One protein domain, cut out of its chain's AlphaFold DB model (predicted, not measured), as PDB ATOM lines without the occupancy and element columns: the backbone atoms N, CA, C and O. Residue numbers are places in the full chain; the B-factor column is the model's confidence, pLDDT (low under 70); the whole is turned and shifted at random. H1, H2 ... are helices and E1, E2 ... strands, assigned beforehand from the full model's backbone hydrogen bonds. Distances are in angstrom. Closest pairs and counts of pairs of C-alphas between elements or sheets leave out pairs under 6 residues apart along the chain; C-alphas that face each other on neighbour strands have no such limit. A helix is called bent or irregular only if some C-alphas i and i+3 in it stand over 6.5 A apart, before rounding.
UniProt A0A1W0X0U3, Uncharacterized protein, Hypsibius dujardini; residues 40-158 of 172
ATOM      1  N   THR A  40     -20.441  23.859  -1.896       95.62
ATOM      2  CA  THR A  40     -21.147  23.954  -0.621       95.62
ATOM      3  C   THR A  40     -21.019  22.649   0.123       95.62
ATOM      4  O   THR A  40     -20.988  21.594  -0.500       95.62
ATOM      5  N   CYS A  41     -20.929  22.698   1.447       94.69
ATOM      6  CA  CYS A  41     -20.788  21.508   2.272       94.69
ATOM      7  C   CYS A  41     -21.754  21.558   3.443       94.69
ATOM      8  O   CYS A  41     -21.683  22.455   4.280       94.69
ATOM      9  N   ARG A  42     -22.625  20.554   3.543       94.06
ATOM     10  CA  ARG A  42     -23.378  20.275   4.768       94.06
ATOM     11  C   ARG A  42     -22.422  19.650   5.778       94.06
ATOM     12  O   ARG A  42     -21.795  18.643   5.447       94.06
ATOM     13  N   TYR A  43     -22.331  20.196   6.987       91.50
ATOM     14  CA  TYR A  43     -21.491  19.656   8.056       91.50
ATOM     15  C   TYR A  43     -22.314  19.082   9.207       91.50
ATOM     16  O   TYR A  43     -23.446  19.499   9.483       91.50
ATOM     17  N   TYR A  44     -21.742  18.068   9.849       90.56
ATOM     18  CA  TYR A  44     -22.444  17.217  10.794       90.56
ATOM     19  C   TYR A  44     -21.677  17.068  12.107       90.56
ATOM     20  O   TYR A  44     -20.467  17.266  12.181       90.56
ATOM     21  N   SER A  45     -22.400  16.686  13.156       87.56
ATOM     22  CA  SER A  45     -21.887  16.538  14.525       87.56
ATOM     23  C   SER A  45     -20.824  15.463  14.724       87.56
ATOM     24  O   SER A  45     -20.207  15.428  15.784       87.56
ATOM     25  N   ASP A  46     -20.611  14.601  13.733       85.50
ATOM     26  CA  ASP A  46     -19.554  13.590  13.697       85.50
ATOM     27  C   ASP A  46     -18.284  14.075  12.971       85.50
ATOM     28  O   ASP A  46     -17.404  13.267  12.681       85.50
ATOM     29  N   GLY A  47     -18.192  15.371  12.648       86.12
ATOM     30  CA  GLY A  47     -17.034  15.958  11.967       86.12
ATOM     31  C   GLY A  47     -16.940  15.592  10.485       86.12
ATOM     32  O   GLY A  47     -15.952  15.920   9.827       86.12
ATOM     33  N   LYS A  48     -17.961  14.929   9.932       90.69
ATOM     34  CA  LYS A  48     -18.054  14.651   8.499       90.69
ATOM     35  C   LYS A  48     -18.787  15.765   7.775       90.69
ATOM     36  O   LYS A  48     -19.534  16.552   8.367       90.69
ATOM     37  N   TYR A  49     -18.640  15.770   6.458       93.44
ATOM     38  CA  TYR A  49     -19.435  16.607   5.577       93.44
ATOM     39  C   TYR A  49     -19.946  15.857   4.350       93.44
ATOM     40  O   TYR A  49     -19.474  14.773   3.998       93.44
ATOM     41  N   VAL A  50     -20.913  16.479   3.680       95.00
ATOM     42  CA  VAL A  50     -21.332  16.153   2.313       95.00
ATOM     43  C   VAL A  50     -21.259  17.439   1.500       95.00
ATOM     44  O   VAL A  50     -21.988  18.381   1.811       95.00
ATOM     45  N   CYS A  51     -20.394  17.477   0.489       95.62
ATOM     46  CA  CYS A  51     -20.226  18.622  -0.395       95.62
ATOM     47  C   CYS A  51     -20.891  18.423  -1.754       95.62
ATOM     48  O   CYS A  51     -21.026  17.299  -2.242       95.62
ATOM     49  N   TYR A  52     -21.250  19.544  -2.367       94.56
ATOM     50  CA  TYR A  52     -21.898  19.649  -3.662       94.56
ATOM     51  C   TYR A  52     -21.121  20.650  -4.526       94.56
ATOM     52  O   TYR A  52     -20.819  21.744  -4.040       94.56
ATOM     53  N   PRO A  53     -20.773  20.288  -5.775       91.94
ATOM     54  CA  PRO A  53     -19.948  21.124  -6.653       91.94
ATOM     55  C   PRO A  53     -20.676  22.372  -7.134       91.94
ATOM     56  O   PRO A  53     -20.051  23.339  -7.537       91.94
ATOM     57  N   GLU A  54     -22.002  22.349  -7.098       89.44
ATOM     58  CA  GLU A  54     -22.832  23.418  -7.611       89.44
ATOM     59  C   GLU A  54     -24.011  23.638  -6.673       89.44
ATOM     60  O   GLU A  54     -24.492  22.729  -5.986       89.44
ATOM     61  N   HIS A  55     -24.494  24.868  -6.661       91.19
ATOM     62  CA  HIS A  55     -25.722  25.235  -5.988       91.19
ATOM     63  C   HIS A  55     -26.390  26.364  -6.757       91.19
ATOM     64  O   HIS A  55     -25.758  27.081  -7.531       91.19
ATOM     65  N   ARG A  56     -27.681  26.536  -6.512       90.19
ATOM     66  CA  ARG A  56     -28.443  27.691  -6.980       90.19
ATOM     67  C   ARG A  56     -29.322  28.204  -5.856       90.19
ATOM     68  O   ARG A  56     -29.695  27.433  -4.972       90.19
ATOM     69  N   SER A  57     -29.691  29.476  -5.902       87.75
ATOM     70  CA  SER A  57     -30.720  30.004  -5.007       87.75
ATOM     71  C   SER A  57     -32.036  29.265  -5.227       87.75
ATOM     72  O   SER A  57     -32.385  28.907  -6.359       87.75
ATOM     73  N   ARG A  58     -32.759  29.016  -4.135       85.94
ATOM     74  CA  ARG A  58     -34.113  28.483  -4.193       85.94
ATOM     75  C   ARG A  58     -35.074  29.584  -4.631       85.94
ATOM     76  O   ARG A  58     -35.099  30.664  -4.047       85.94
ATOM     77  N   ASN A  59     -35.918  29.267  -5.600       82.38
ATOM     78  CA  ASN A  59     -37.026  30.094  -6.047       82.38
ATOM     79  C   ASN A  59     -38.346  29.567  -5.470       82.38
ATOM     80  O   ASN A  59     -38.498  28.380  -5.185       82.38
ATOM     81  N   GLN A  60     -39.338  30.449  -5.320       72.69
ATOM     82  CA  GLN A  60     -40.676  30.059  -4.846       72.69
ATOM     83  C   GLN A  60     -41.398  29.104  -5.810       72.69
ATOM     84  O   GLN A  60     -42.284  28.369  -5.391       72.69
ATOM     85  N   THR A  61     -41.007  29.112  -7.085       74.50
ATOM     86  CA  THR A  61     -41.561  28.263  -8.147       74.50
ATOM     87  C   THR A  61     -40.829  26.932  -8.300       74.50
ATOM     88  O   THR A  61     -41.140  26.187  -9.227       74.50
ATOM     89  N   ASP A  62     -39.824  26.651  -7.464       76.25
ATOM     90  CA  ASP A  62     -39.097  25.385  -7.532       76.25
ATOM     91  C   ASP A  62     -40.017  24.209  -7.199       76.25
ATOM     92  O   ASP A  62     -40.867  24.302  -6.308       76.25
ATOM     93  N   ASP A  63     -39.815  23.095  -7.907       77.25
ATOM     94  CA  ASP A  63     -40.579  21.868  -7.707       77.25
ATOM     95  C   ASP A  63     -40.477  21.421  -6.233       77.25
ATOM     96  O   ASP A  63     -39.367  21.236  -5.718       77.25
ATOM     97  N   PRO A  64     -41.607  21.218  -5.526       78.38
ATOM     98  CA  PRO A  64     -41.611  20.652  -4.182       78.38
ATOM     99  C   PRO A  64     -40.831  19.334  -4.050       78.38
ATOM    100  O   PRO A  64     -40.356  19.029  -2.955       78.38
ATOM    101  N   ALA A  65     -40.659  18.565  -5.128       76.75
ATOM    102  CA  ALA A  65     -39.825  17.367  -5.153       76.75
ATOM    103  C   ALA A  65     -38.337  17.657  -4.869       76.75
ATOM    104  O   ALA A  65     -37.612  16.783  -4.398       76.75
ATOM    105  N   GLU A  66     -37.865  18.888  -5.085       78.06
ATOM    106  CA  GLU A  66     -36.488  19.290  -4.780       78.06
ATOM    107  C   GLU A  66     -36.260  19.618  -3.298       78.06
ATOM    108  O   GLU A  66     -35.120  19.864  -2.896       78.06
ATOM    109  N   ASN A  67     -37.301  19.585  -2.457       76.56
ATOM    110  CA  ASN A  67     -37.212  19.950  -1.039       76.56
ATOM    111  C   ASN A  67     -36.118  19.192  -0.267       76.56
ATOM    112  O   ASN A  67     -35.491  19.776   0.618       76.56
ATOM    113  N   ASP A  68     -35.825  17.939  -0.620       79.50
ATOM    114  CA  ASP A  68     -34.769  17.149   0.033       79.50
ATOM    115  C   ASP A  68     -33.348  17.659  -0.288       79.50
ATOM    116  O   ASP A  68     -32.386  17.475   0.474       79.50
ATOM    117  N   ARG A  69     -33.211  18.358  -1.417       82.00
ATOM    118  CA  ARG A  69     -31.968  18.986  -1.882       82.00
ATOM    119  C   ARG A  69     -31.831  20.422  -1.398       82.00
ATOM    120  O   ARG A  69     -30.736  20.976  -1.493       82.00
ATOM    121  N   VAL A  70     -32.900  21.005  -0.857       86.06
ATOM    122  CA  VAL A  70     -32.868  22.357  -0.307       86.06
ATOM    123  C   VAL A  70     -32.051  22.377   0.976       86.06
ATOM    124  O   VAL A  70     -32.266  21.615   1.922       86.06
ATOM    125  N   ASP A  71     -31.103  23.292   1.023       89.06
ATOM    126  CA  ASP A  71     -30.422  23.674   2.232       89.06
ATOM    127  C   ASP A  71     -31.233  24.686   3.029       89.06
ATOM    128  O   ASP A  71     -31.587  25.756   2.533       89.06
ATOM    129  N   LYS A  72     -31.512  24.358   4.288       81.38
ATOM    130  CA  LYS A  72     -32.316  25.223   5.153       81.38
ATOM    131  C   LYS A  72     -31.521  26.397   5.726       81.38
ATOM    132  O   LYS A  72     -32.150  27.353   6.160       81.38
ATOM    133  N   ALA A  73     -30.186  26.346   5.732       86.25
ATOM    134  CA  ALA A  73     -29.366  27.423   6.282       86.25
ATOM    135  C   ALA A  73     -29.233  28.611   5.316       86.25
ATOM    136  O   ALA A  73     -29.204  29.754   5.762       86.25
ATOM    137  N   PHE A  74     -29.197  28.345   4.005       86.88
ATOM    138  CA  PHE A  74     -29.000  29.371   2.970       86.88
ATOM    139  C   PHE A  74     -30.129  29.476   1.939       86.88
ATOM    140  O   PHE A  74     -30.035  30.297   1.033       86.88
ATOM    141  N   ALA A  75     -31.186  28.662   2.045       86.31
ATOM    142  CA  ALA A  75     -32.244  28.584   1.034       86.31
ATOM    143  C   ALA A  75     -31.682  28.359  -0.388       86.31
ATOM    144  O   ALA A  75     -32.093  29.004  -1.349       86.31
ATOM    145  N   ILE A  76     -30.731  27.432  -0.515       90.38
ATOM    146  CA  ILE A  76     -30.134  27.023  -1.795       90.38
ATOM    147  C   ILE A  76     -30.552  25.600  -2.148       90.38
ATOM    148  O   ILE A  76     -30.874  24.813  -1.263       90.38
ATOM    149  N   VAL A  77     -30.519  25.250  -3.427       91.31
ATOM    150  CA  VAL A  77     -30.694  23.879  -3.914       91.31
ATOM    151  C   VAL A  77     -29.327  23.307  -4.270       91.31
ATOM    152  O   VAL A  77     -28.592  23.893  -5.065       91.31
ATOM    153  N   HIS A  78     -28.998  22.153  -3.691       92.00
ATOM    154  CA  HIS A  78     -27.744  21.443  -3.944       92.00
ATOM    155  C   HIS A  78     -27.767  20.683  -5.274       92.00
ATOM    156  O   HIS A  78     -28.611  19.803  -5.483       92.00
ATOM    157  N   LEU A  79     -26.808  20.970  -6.156       89.94
ATOM    158  CA  LEU A  79     -26.688  20.396  -7.500       89.94
ATOM    159  C   LEU A  79     -25.464  19.467  -7.618       89.94
ATOM    160  O   LEU A  79     -24.571  19.462  -6.776       89.94
ATOM    161  N   GLY A  80     -25.450  18.631  -8.659       88.50
ATOM    162  CA  GLY A  80     -24.371  17.665  -8.899       88.50
ATOM    163  C   GLY A  80     -24.362  16.450  -7.961       88.50
ATOM    164  O   GLY A  80     -25.268  16.233  -7.150       88.50
ATOM    165  N   LYS A  81     -23.334  15.607  -8.121       91.00
ATOM    166  CA  LYS A  81     -23.149  14.389  -7.322       91.00
ATOM    167  C   LYS A  81     -22.524  14.745  -5.963       91.00
ATOM    168  O   LYS A  81     -21.482  15.400  -5.951       91.00
ATOM    169  N   PRO A  82     -23.104  14.299  -4.832       93.69
ATOM    170  CA  PRO A  82     -22.538  14.572  -3.517       93.69
ATOM    171  C   PRO A  82     -21.200  13.854  -3.315       93.69
ATOM    172  O   PRO A  82     -21.057  12.680  -3.666       93.69
ATOM    173  N   VAL A  83     -20.254  14.539  -2.672       95.06
ATOM    174  CA  VAL A  83     -18.951  13.992  -2.271       95.06
ATOM    175  C   VAL A  83     -18.811  14.086  -0.757       95.06
ATOM    176  O   VAL A  83     -19.045  15.132  -0.158       95.06
ATOM    177  N   THR A  84     -18.460  12.976  -0.115       94.56
ATOM    178  CA  THR A  84     -18.282  12.909   1.343       94.56
ATOM    179  C   THR A  84     -16.825  13.130   1.724       94.56
ATOM    180  O   THR A  84     -15.927  12.756   0.977       94.56
ATOM    181  N   GLY A  85     -16.598  13.725   2.890       92.62
ATOM    182  CA  GLY A  85     -15.265  13.958   3.441       92.62
ATOM    183  C   GLY A  85     -15.330  14.332   4.920       92.62
ATOM    184  O   GLY A  85     -16.346  14.089   5.586       92.62
ATOM    185  N   THR A  86     -14.243  14.895   5.437       91.50
ATOM    186  CA  THR A  86     -14.056  15.187   6.867       91.50
ATOM    187  C   THR A  86     -13.483  16.577   7.087       91.50
ATOM    188  O   THR A  86     -12.702  17.062   6.276       91.50
ATOM    189  N   TRP A  87     -13.819  17.209   8.204       88.56
ATOM    190  CA  TRP A  87     -13.155  18.446   8.613       88.56
ATOM    191  C   TRP A  87     -11.819  18.155   9.284       88.56
ATOM    192  O   TRP A  87     -11.684  17.184  10.031       88.56
ATOM    193  N   GLU A  88     -10.850  19.031   9.052       87.06
ATOM    194  CA  GLU A  88      -9.693  19.152   9.926       87.06
ATOM    195  C   GLU A  88     -10.160  19.800  11.238       87.06
ATOM    196  O   GLU A  88     -10.798  20.848  11.219       87.06
ATOM    197  N   THR A  89      -9.898  19.154  12.374       76.12
ATOM    198  CA  THR A  89     -10.441  19.573  13.686       76.12
ATOM    199  C   THR A  89      -9.389  20.197  14.604       76.12
ATOM    200  O   THR A  89      -9.707  20.621  15.714       76.12
ATOM    201  N   SER A  90      -8.133  20.271  14.149       76.12
ATOM    202  CA  SER A  90      -6.989  20.747  14.939       76.12
ATOM    203  C   SER A  90      -7.071  22.219  15.358       76.12
ATOM    204  O   SER A  90      -6.382  22.623  16.290       76.12
ATOM    205  N   ASP A  91      -7.916  23.016  14.708       65.94
ATOM    206  CA  ASP A  91      -8.175  24.424  15.037       65.94
ATOM    207  C   ASP A  91      -9.359  24.628  16.000       65.94
ATOM    208  O   ASP A  91      -9.617  25.752  16.430       65.94
ATOM    209  N   GLY A  92     -10.070  23.553  16.365       65.50
ATOM    210  CA  GLY A  92     -11.192  23.590  17.299       65.50
ATOM    211  C   GLY A  92     -12.461  24.253  16.759       65.50
ATOM    212  O   GLY A  92     -13.412  24.419  17.520       65.50
ATOM    213  N   PHE A  93     -12.513  24.622  15.474       67.12
ATOM    214  CA  PHE A  93     -13.674  25.314  14.917       67.12
ATOM    215  C   PHE A  93     -14.859  24.364  14.699       67.12
ATOM    216  O   PHE A  93     -15.987  24.644  15.105       67.12
ATOM    217  N   PHE A  94     -14.594  23.190  14.126       69.94
ATOM    218  CA  PHE A  94     -15.573  22.113  14.026       69.94
ATOM    219  C   PHE A  94     -15.326  21.088  15.129       69.94
ATOM    220  O   PHE A  94     -14.595  20.115  14.958       69.94
ATOM    221  N   THR A  95     -15.946  21.294  16.289       65.00
ATOM    222  CA  THR A  95     -15.911  20.298  17.363       65.00
ATOM    223  C   THR A  95     -16.836  19.125  17.051       65.00
ATOM    224  O   THR A  95     -17.950  19.309  16.556       65.00
ATOM    225  N   LEU A  96     -16.416  17.915  17.416       66.44
ATOM    226  CA  LEU A  96     -17.290  16.745  17.431       66.44
ATOM    227  C   LEU A  96     -18.358  16.936  18.519       66.44
ATOM    228  O   LEU A  96     -18.091  16.771  19.705       66.44
ATOM    229  N   LEU A  97     -19.563  17.333  18.110       64.81
ATOM    230  CA  LEU A  97     -20.671  17.663  19.016       64.81
ATOM    231  C   LEU A  97     -21.521  16.448  19.414       64.81
ATOM    232  O   LEU A  97     -22.386  16.568  20.281       64.81
ATOM    233  N   ALA A  98     -21.334  15.290  18.774       60.53
ATOM    234  CA  ALA A  98     -22.100  14.088  19.079       60.53
ATOM    235  C   ALA A  98     -21.216  12.967  19.649       60.53
ATOM    236  O   ALA A  98     -20.158  12.682  19.084       60.53
ATOM    237  N   PRO A  99     -21.689  12.250  20.690       59.47
ATOM    238  CA  PRO A  99     -21.187  10.919  21.001       59.47
ATOM    239  C   PRO A  99     -21.250  10.049  19.743       59.47
ATOM    240  O   PRO A  99     -22.194  10.168  18.951       59.47
ATOM    241  N   ALA A 100     -20.252   9.184  19.562       57.91
ATOM    242  CA  ALA A 100     -20.151   8.297  18.408       57.91
ATOM    243  C   ALA A 100     -21.514   7.650  18.074       57.91
ATOM    244  O   ALA A 100     -22.118   6.983  18.911       57.91
ATOM    245  N   GLY A 101     -22.010   7.872  16.851       59.28
ATOM    246  CA  GLY A 101     -23.173   7.157  16.307       59.28
ATOM    247  C   GLY A 101     -24.424   7.981  15.991       59.28
ATOM    248  O   GLY A 101     -25.318   7.454  15.332       59.28
ATOM    249  N   ARG A 102     -24.519   9.267  16.366       72.31
ATOM    250  CA  ARG A 102     -25.632  10.135  15.919       72.31
ATOM    251  C   ARG A 102     -25.140  11.296  15.060       72.31
ATOM    252  O   ARG A 102     -24.778  12.354  15.564       72.31
ATOM    253  N   LYS A 103     -25.176  11.093  13.739       83.19
ATOM    254  CA  LYS A 103     -24.942  12.134  12.731       83.19
ATOM    255  C   LYS A 103     -26.115  13.119  12.730       83.19
ATOM    256  O   LYS A 103     -27.191  12.802  12.227       83.19
ATOM    257  N   LYS A 104     -25.915  14.316  13.281       87.50
ATOM    258  CA  LYS A 104     -26.876  15.425  13.243       87.50
ATOM    259  C   LYS A 104     -26.357  16.505  12.301       87.50
ATOM    260  O   LYS A 104     -25.193  16.877  12.387       87.50
ATOM    261  N   TYR A 105     -27.213  16.995  11.408       88.69
ATOM    262  CA  TYR A 105     -26.915  18.177  10.596       88.69
ATOM    263  C   TYR A 105     -26.758  19.394  11.511       88.69
ATOM    264  O   TYR A 105     -27.652  19.663  12.316       88.69
ATOM    265  N   ILE A 106     -25.626  20.090  11.409       89.00
ATOM    266  CA  ILE A 106     -25.373  21.313  12.180       89.00
ATOM    267  C   ILE A 106     -25.642  22.541  11.313       89.00
ATOM    268  O   ILE A 106     -26.308  23.471  11.758       89.00
ATOM    269  N   GLY A 107     -25.163  22.528  10.074       91.56
ATOM    270  CA  GLY A 107     -25.289  23.661   9.175       91.56
ATOM    271  C   GLY A 107     -24.645  23.393   7.827       91.56
ATOM    272  O   GLY A 107     -24.257  22.265   7.505       91.56
ATOM    273  N   THR A 108     -24.507  24.456   7.052       94.31
ATOM    274  CA  THR A 108     -23.900  24.424   5.723       94.31
ATOM    275  C   THR A 108     -22.826  25.485   5.622       94.31
ATOM    276  O   THR A 108     -22.915  26.503   6.299       94.31
ATOM    277  N   CYS A 109     -21.810  25.229   4.807       94.06
ATOM    278  CA  CYS A 109     -20.758  26.168   4.458       94.06
ATOM    279  C   CYS A 109     -20.744  26.392   2.946       94.06
ATOM    280  O   CYS A 109     -20.864  25.432   2.186       94.06
ATOM    281  N   LEU A 110     -20.604  27.643   2.528       95.06
ATOM    282  CA  LEU A 110     -20.370  28.090   1.163       95.06
ATOM    283  C   LEU A 110     -18.879  28.389   1.017       95.06
ATOM    284  O   LEU A 110     -18.316  29.081   1.863       95.06
ATOM    285  N   PHE A 111     -18.263  27.890  -0.046       94.50
ATOM    286  CA  PHE A 111     -16.861  28.103  -0.380       94.50
ATOM    287  C   PHE A 111     -16.758  28.770  -1.742       94.50
ATOM    288  O   PHE A 111     -17.414  28.346  -2.697       94.50
ATOM    289  N   SER A 112     -15.937  29.811  -1.813       92.62
ATOM    290  CA  SER A 112     -15.722  30.607  -3.017       92.62
ATOM    291  C   SER A 112     -14.352  30.343  -3.635       92.62
ATOM    292  O   SER A 112     -13.408  29.958  -2.946       92.62
ATOM    293  N   GLU A 113     -14.226  30.638  -4.929       89.06
ATOM    294  CA  GLU A 113     -12.975  30.460  -5.686       89.06
ATOM    295  C   GLU A 113     -11.839  31.332  -5.146       89.06
ATOM    296  O   GLU A 113     -10.663  31.004  -5.285       89.06
ATOM    297  N   THR A 114     -12.187  32.442  -4.494       88.25
ATOM    298  CA  THR A 114     -11.233  33.393  -3.923       88.25
ATOM    299  C   THR A 114     -10.643  32.929  -2.592       88.25
ATOM    300  O   THR A 114      -9.792  33.621  -2.040       88.25
ATOM    301  N   GLY A 115     -11.078  31.780  -2.063       87.94
ATOM    302  CA  GLY A 115     -10.632  31.267  -0.767       87.94
ATOM    303  C   GLY A 115     -11.484  31.729   0.418       87.94
ATOM    304  O   GLY A 115     -11.236  31.287   1.536       87.94
ATOM    305  N   ALA A 116     -12.513  32.555   0.203       91.69
ATOM    306  CA  ALA A 116     -13.440  32.936   1.264       91.69
ATOM    307  C   ALA A 116     -14.487  31.843   1.514       91.69
ATOM    308  O   ALA A 116     -14.886  31.113   0.595       91.69
ATOM    309  N   TRP A 117     -14.959  31.755   2.755       92.94
ATOM    310  CA  TRP A 117     -15.976  30.802   3.173       92.94
ATOM    311  C   TRP A 117     -16.973  31.423   4.150       92.94
ATOM    312  O   TRP A 117     -16.656  32.353   4.894       92.94
ATOM    313  N   GLN A 118     -18.187  30.875   4.165       93.44
ATOM    314  CA  GLN A 118     -19.265  31.311   5.046       93.44
ATOM    315  C   GLN A 118     -20.105  30.113   5.480       93.44
ATOM    316  O   GLN A 118     -20.652  29.408   4.639       93.44
ATOM    317  N   CYS A 119     -20.257  29.896   6.781       91.56
ATOM    318  CA  CYS A 119     -21.100  28.855   7.351       91.56
ATOM    319  C   CYS A 119     -22.304  29.442   8.089       91.56
ATOM    320  O   CYS A 119     -22.205  30.477   8.746       91.56
ATOM    321  N   SER A 120     -23.432  28.741   8.017       92.19
ATOM    322  CA  SER A 120     -24.645  29.068   8.762       92.19
ATOM    323  C   SER A 120     -25.347  27.805   9.250       92.19
ATOM    324  O   SER A 120     -25.313  26.762   8.589       92.19
ATOM    325  N   GLY A 121     -25.981  27.892  10.417       90.06
ATOM    326  CA  GLY A 121     -26.942  26.893  10.890       90.06
ATOM    327  C   GLY A 121     -28.343  27.110  10.297       90.06
ATOM    328  O   GLY A 121     -28.635  28.178   9.757       90.06
ATOM    329  N   PRO A 122     -29.253  26.129  10.396       86.88
ATOM    330  CA  PRO A 122     -30.644  26.353  10.027       86.88
ATOM    331  C   PRO A 122     -31.299  27.360  10.994       86.88
ATOM    332  O   PRO A 122     -31.070  27.275  12.205       86.88
ATOM    333  N   PRO A 123     -32.144  28.281  10.502       86.00
ATOM    334  CA  PRO A 123     -32.954  29.128  11.366       86.00
ATOM    335  C   PRO A 123     -33.979  28.286  12.137       86.00
ATOM    336  O   PRO A 123     -34.432  27.237  11.673       86.00
ATOM    337  N   THR A 124     -34.371  28.770  13.312       86.25
ATOM    338  CA  THR A 124     -35.439  28.178  14.125       86.25
ATOM    339  C   THR A 124     -36.613  29.139  14.171       86.25
ATOM    340  O   THR A 124     -36.427  30.312  14.478       86.25
ATOM    341  N   PHE A 125     -37.820  28.648  13.894       87.62
ATOM    342  CA  PHE A 125     -39.048  29.436  13.955       87.62
ATOM    343  C   PHE A 125     -39.985  28.875  15.022       87.62
ATOM    344  O   PHE A 125     -40.097  27.659  15.172       87.62
ATOM    345  N   THR A 126     -40.656  29.764  15.747       93.06
ATOM    346  CA  THR A 126     -41.683  29.434  16.736       93.06
ATOM    347  C   THR A 126     -42.979  30.119  16.333       93.06
ATOM    348  O   THR A 126     -43.014  31.338  16.175       93.06
ATOM    349  N   THR A 127     -44.042  29.336  16.169       94.75
ATOM    350  CA  THR A 127     -45.397  29.855  15.961       94.75
ATOM    351  C   THR A 127     -46.076  30.024  17.313       94.75
ATOM    352  O   THR A 127     -46.101  29.098  18.124       94.75
ATOM    353  N   HIS A 128     -46.603  31.215  17.563       93.31
ATOM    354  CA  HIS A 128     -47.292  31.571  18.795       93.31
ATOM    355  C   HIS A 128     -48.788  31.235  18.707       93.31
ATOM    356  O   HIS A 128     -49.329  30.978  17.631       93.31
ATOM    357  N   ALA A 129     -49.471  31.231  19.855       95.12
ATOM    358  CA  ALA A 129     -50.888  30.862  19.943       95.12
ATOM    359  C   ALA A 129     -51.828  31.805  19.165       95.12
ATOM    360  O   ALA A 129     -52.916  31.393  18.774       95.12
ATOM    361  N   ASP A 130     -51.409  33.048  18.922       95.25
ATOM    362  CA  ASP A 130     -52.136  34.053  18.137       95.25
ATOM    363  C   ASP A 130     -51.894  33.939  16.618       95.25
ATOM    364  O   ASP A 130     -52.386  34.759  15.845       95.25
ATOM    365  N   GLY A 131     -51.135  32.930  16.179       93.06
ATOM    366  CA  GLY A 131     -50.769  32.719  14.779       93.06
ATOM    367  C   GLY A 131     -49.577  33.551  14.302       93.06
ATOM    368  O   GLY A 131     -49.145  33.378  13.162       93.06
ATOM    369  N   SER A 132     -49.005  34.416  15.147       93.88
ATOM    370  CA  SER A 132     -47.760  35.122  14.831       93.88
ATOM    371  C   SER A 132     -46.556  34.171  14.858       93.88
ATOM    372  O   SER A 132     -46.599  33.082  15.436       93.88
ATOM    373  N   MET A 133     -45.456  34.567  14.215       94.31
ATOM    374  CA  MET A 133     -44.236  33.763  14.138       94.31
ATOM    375  C   MET A 133     -43.018  34.596  14.530       94.31
ATOM    376  O   MET A 133     -42.811  35.683  13.994       94.31
ATOM    377  N   SER A 134     -42.187  34.061  15.422       91.06
ATOM    378  CA  SER A 134     -40.840  34.570  15.693       91.06
ATOM    379  C   SER A 134     -39.793  33.615  15.126       91.06
ATOM    380  O   SER A 134     -40.018  32.409  15.020       91.06
ATOM    381  N   GLY A 135     -38.644  34.154  14.725       85.94
ATOM    382  CA  GLY A 135     -37.547  33.378  14.160       85.94
ATOM    383  C   GLY A 135     -36.204  33.829  14.710       85.94
ATOM    384  O   GLY A 135     -35.947  35.024  14.821       85.94
ATOM    385  N   VAL A 136     -35.343  32.868  15.025       84.25
ATOM    386  CA  VAL A 136     -33.929  33.093  15.327       84.25
ATOM    387  C   VAL A 136     -33.124  32.536  14.160       84.25
ATOM    388  O   VAL A 136     -33.252  31.357  13.817       84.25
ATOM    389  N   GLY A 137     -32.329  33.395  13.520       79.31
ATOM    390  CA  GLY A 137     -31.440  32.997  12.431       79.31
ATOM    391  C   GLY A 137     -30.385  31.984  12.881       79.31
ATOM    392  O   GLY A 137     -30.100  31.845  14.070       79.31
ATOM    393  N   GLY A 138     -29.788  31.279  11.922       82.75
ATOM    394  CA  GLY A 138     -28.586  30.496  12.193       82.75
ATOM    395  C   GLY A 138     -27.417  31.395  12.595       82.75
ATOM    396  O   GLY A 138     -27.313  32.529  12.126       82.75
ATOM    397  N   GLY A 139     -26.524  30.888  13.448       82.81
ATOM    398  CA  GLY A 139     -25.252  31.558  13.717       82.81
ATOM    399  C   GLY A 139     -24.423  31.637  12.436       82.81
ATOM    400  O   GLY A 139     -24.267  30.618  11.761       82.81
ATOM    401  N   LEU A 140     -23.930  32.834  12.109       85.62
ATOM    402  CA  LEU A 140     -23.120  33.078  10.923       85.62
ATOM    403  C   LEU A 140     -21.638  33.121  11.285       85.62
ATOM    404  O   LEU A 140     -21.229  33.882  12.160       85.62
ATOM    405  N   PHE A 141     -20.842  32.333  10.573       86.06
ATOM    406  CA  PHE A 141     -19.389  32.314  10.690       86.06
ATOM    407  C   PHE A 141     -18.782  32.485   9.308       86.06
ATOM    408  O   PHE A 141     -19.301  31.930   8.344       86.06
ATOM    409  N   GLN A 142     -17.691  33.230   9.199       91.06
ATOM    410  CA  GLN A 142     -17.047  33.474   7.914       91.06
ATOM    411  C   GLN A 142     -15.544  33.681   8.077       91.06
ATOM    412  O   GLN A 142     -15.054  33.994   9.166       91.06
ATOM    413  N   GLY A 143     -14.818  33.526   6.978       89.00
ATOM    414  CA  GLY A 143     -13.390  33.794   6.921       89.00
ATOM    415  C   GLY A 143     -12.893  33.923   5.489       89.00
ATOM    416  O   GLY A 143     -13.565  33.525   4.539       89.00
ATOM    417  N   ASP A 144     -11.693  34.478   5.350       90.31
ATOM    418  CA  ASP A 144     -11.120  34.849   4.051       90.31
ATOM    419  C   ASP A 144     -10.228  33.752   3.450       90.31
ATOM    420  O   ASP A 144      -9.737  33.890   2.332       90.31
ATOM    421  N   HIS A 145      -9.979  32.674   4.200       89.81
ATOM    422  CA  HIS A 145      -9.107  31.596   3.754       89.81
ATOM    423  C   HIS A 145      -9.563  30.218   4.257       89.81
ATOM    424  O   HIS A 145      -9.907  30.043   5.432       89.81
ATOM    425  N   TYR A 146      -9.504  29.228   3.369       90.88
ATOM    426  CA  TYR A 146      -9.634  27.801   3.656       90.88
ATOM    427  C   TYR A 146      -8.626  27.006   2.815       90.88
ATOM    428  O   TYR A 146      -8.099  27.494   1.814       90.88
ATOM    429  N   THR A 147      -8.378  25.759   3.203       90.25
ATOM    430  CA  THR A 147      -7.563  24.806   2.439       90.25
ATOM    431  C   THR A 147      -8.282  23.470   2.303       90.25
ATOM    432  O   THR A 147      -9.083  23.111   3.168       90.25
ATOM    433  N   GLY A 148      -7.937  22.704   1.269       89.25
ATOM    434  CA  GLY A 148      -8.525  21.394   0.989       89.25
ATOM    435  C   GLY A 148      -9.604  21.446  -0.090       89.25
ATOM    436  O   GLY A 148      -9.984  22.516  -0.564       89.25
ATOM    437  N   ILE A 149     -10.073  20.267  -0.496       89.88
ATOM    438  CA  ILE A 149     -11.095  20.088  -1.534       89.88
ATOM    439  C   ILE A 149     -12.112  19.023  -1.105       89.88
ATOM    440  O   ILE A 149     -11.792  18.151  -0.287       89.88
ATOM    441  N   PRO A 150     -13.338  19.038  -1.658       92.88
ATOM    442  CA  PRO A 150     -14.308  17.970  -1.445       92.88
ATOM    443  C   PRO A 150     -13.726  16.575  -1.717       92.88
ATOM    444  O   PRO A 150     -13.057  16.356  -2.721       92.88
ATOM    445  N   GLY A 151     -13.981  15.625  -0.812       90.31
ATOM    446  CA  GLY A 151     -13.380  14.283  -0.838       90.31
ATOM    447  C   GLY A 151     -12.129  14.122   0.033       90.31
ATOM    448  O   GLY A 151     -11.808  12.998   0.410       90.31
ATOM    449  N   GLY A 152     -11.459  15.219   0.401       88.25
ATOM    450  CA  GLY A 152     -10.334  15.231   1.342       88.25
ATOM    451  C   GLY A 152     -10.678  15.873   2.691       88.25
ATOM    452  O   GLY A 152     -11.847  16.063   3.012       88.25
ATOM    453  N   PRO A 153      -9.674  16.200   3.517       89.44
ATOM    454  CA  PRO A 153      -9.857  17.083   4.662       89.44
ATOM    455  C   PRO A 153      -9.999  18.548   4.224       89.44
ATOM    456  O   PRO A 153      -9.194  19.025   3.422       89.44
ATOM    457  N   ILE A 154     -10.981  19.272   4.770       91.31
ATOM    458  CA  ILE A 154     -11.099  20.735   4.617       91.31
ATOM    459  C   ILE A 154     -10.762  21.408   5.946       91.31
ATOM    460  O   ILE A 154     -11.260  20.997   6.995       91.31
ATOM    461  N   LYS A 155      -9.953  22.468   5.889       90.44
ATOM    462  CA  LYS A 155      -9.597  23.323   7.027       90.44
ATOM    463  C   LYS A 155     -10.005  24.761   6.741       90.44
ATOM    464  O   LYS A 155      -9.755  25.253   5.643       90.44
ATOM    465  N   VAL A 156     -10.576  25.442   7.726       87.44
ATOM    466  CA  VAL A 156     -10.976  26.848   7.616       87.44
ATOM    467  C   VAL A 156     -10.141  27.715   8.547       87.44
ATOM    468  O   VAL A 156      -9.784  27.303   9.642       87.44
ATOM    469  N   SER A 157      -9.828  28.935   8.124       78.62
ATOM    470  CA  SER A 157      -9.297  29.958   9.026       78.62
ATOM    471  C   SER A 157     -10.422  30.905   9.419       78.62
ATOM    472  O   SER A 157     -11.179  31.371   8.565       78.62
ATOM    473  N   VAL A 158     -10.570  31.162  10.714       63.44
ATOM    474  CA  VAL A 158     -11.641  32.016  11.232       63.44
ATOM    475  C   VAL A 158     -11.119  33.434  11.377       63.44
ATOM    476  O   VAL A 158     -10.123  33.663  12.065       63.44
TER     477      VAL A 158
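What this domain is: This is residues 40 to 158 of the 172 residues of an uncharacterized protein of Hypsibius dujardini (UniProt A0A1W0X0U3). One strongly twisted sheet of eight strands makes the body, curled like part of a barrel and bent back on itself, with its broad leaf, E10, E7, E6, E1 and E2, facing a small leaf, E12 and E11. From between E7 and E10 the hairpin of E8 and E9 reaches far out as a thin arm that makes the length, and a small second lobe holds the pair E3 and E4 with the one short helix, H1. The printed part has 119 residues, with elements in the order E1 E2 E3 H1 E4 E5 E6 E7 E8 E9 E10 E11 E12; the class is mostly strand. The large sheet is mixed, in the order E10 E7 E6 E1 E2 E5 E12 E11. The whole is compact, with a radius of gyration of the C-alphas of 15.3 A, yet its outline is elongated, spanning 47 by 31 by 30 A.

Where its parts are: Start in the large sheet with E1, residues 40 to 44: find C-alpha 40 at (-21.147, 23.954, -0.621), from where the strand runs 13.3 A. Beside it look for E2, residues 48 to 52, 13.7 A, and for E6, residues 105 to 111, the longest strand at 17.9 A. The same sheet holds E5, residues 83 to 87, 13.1 A; E7, residues 117 to 120; E10, residues 140 to 143; E11, residues 145 to 147; and E12, residues 153 to 157, 13.6 A, which ends with C-alpha 157 at (-9.297, 29.958, 9.026). Outside it are E3, residues 54 to 57, H1, residues 64 to 69, and E4, residues 76 to 79. For the arm, look at E8, residues 124 to 127, and E9, residues 133 to 136; between them find C-alpha 130 at (-52.136, 34.053, 18.137).

How they stand to each other: Begin at the hairpin of E1 and E2, antiparallel at 158 degrees, where N 42 and O 50 are 2.9 A apart. On the other side of E1 is E6, antiparallel, with N 41 and O 109 at 2.8 A. E7 forms a hairpin with E6, with N 110 and O 118 at 2.8 A, and edge strand E10 is antiparallel to E7, with N 119 and O 141 at 2.7 A. Going the other way, E2 and E5 are antiparallel, with N 51 and O 83 at 2.8 A. E5, the hinge of this folded sheet, one sheet bent back into two leaves that face each other, pairs in a staggered way: residues 83 to 86 with E2, 86 to 87 with E12. E5 and E12 are parallel, with N 154 and O 86 at 3.2 A. E12 and edge strand E11 form a hairpin, with N 147 and O 155 at 2.8 A. E10 runs on into E11 at 79 degrees. E2 runs on into E3 at 76 degrees. E3 and E4 are antiparallel, with N 77 and O 56 at 2.8 A. The closest C-alphas of H1 and E4, those of Arg 69 and His 78, are 5.3 A apart; H1 is not on the large sheet. H1 is irregular, with C-alphas 65 and 68 7.2 A apart; 0 of its 2 O i to N i+4 pairs and 2 of its 3 O i to N i+3 pairs are within hydrogen-bond range. In the arm, E8 and E9 have N 126 and O 134 at 2.8 A; E8 and E10 are apart.

The domain as a whole: The two C-alphas farthest apart, those of Asp 130 and Gly 152, are 48.8 A apart. The printed part has no cut. The link from E5 to E6, residues 88 to 104, is long. Look there too for low confidence: residues 91 to 101 of this link have pLDDT under 70, as does residue 158, the last printed residue, while the mean pLDDT of the printed part is 85.8.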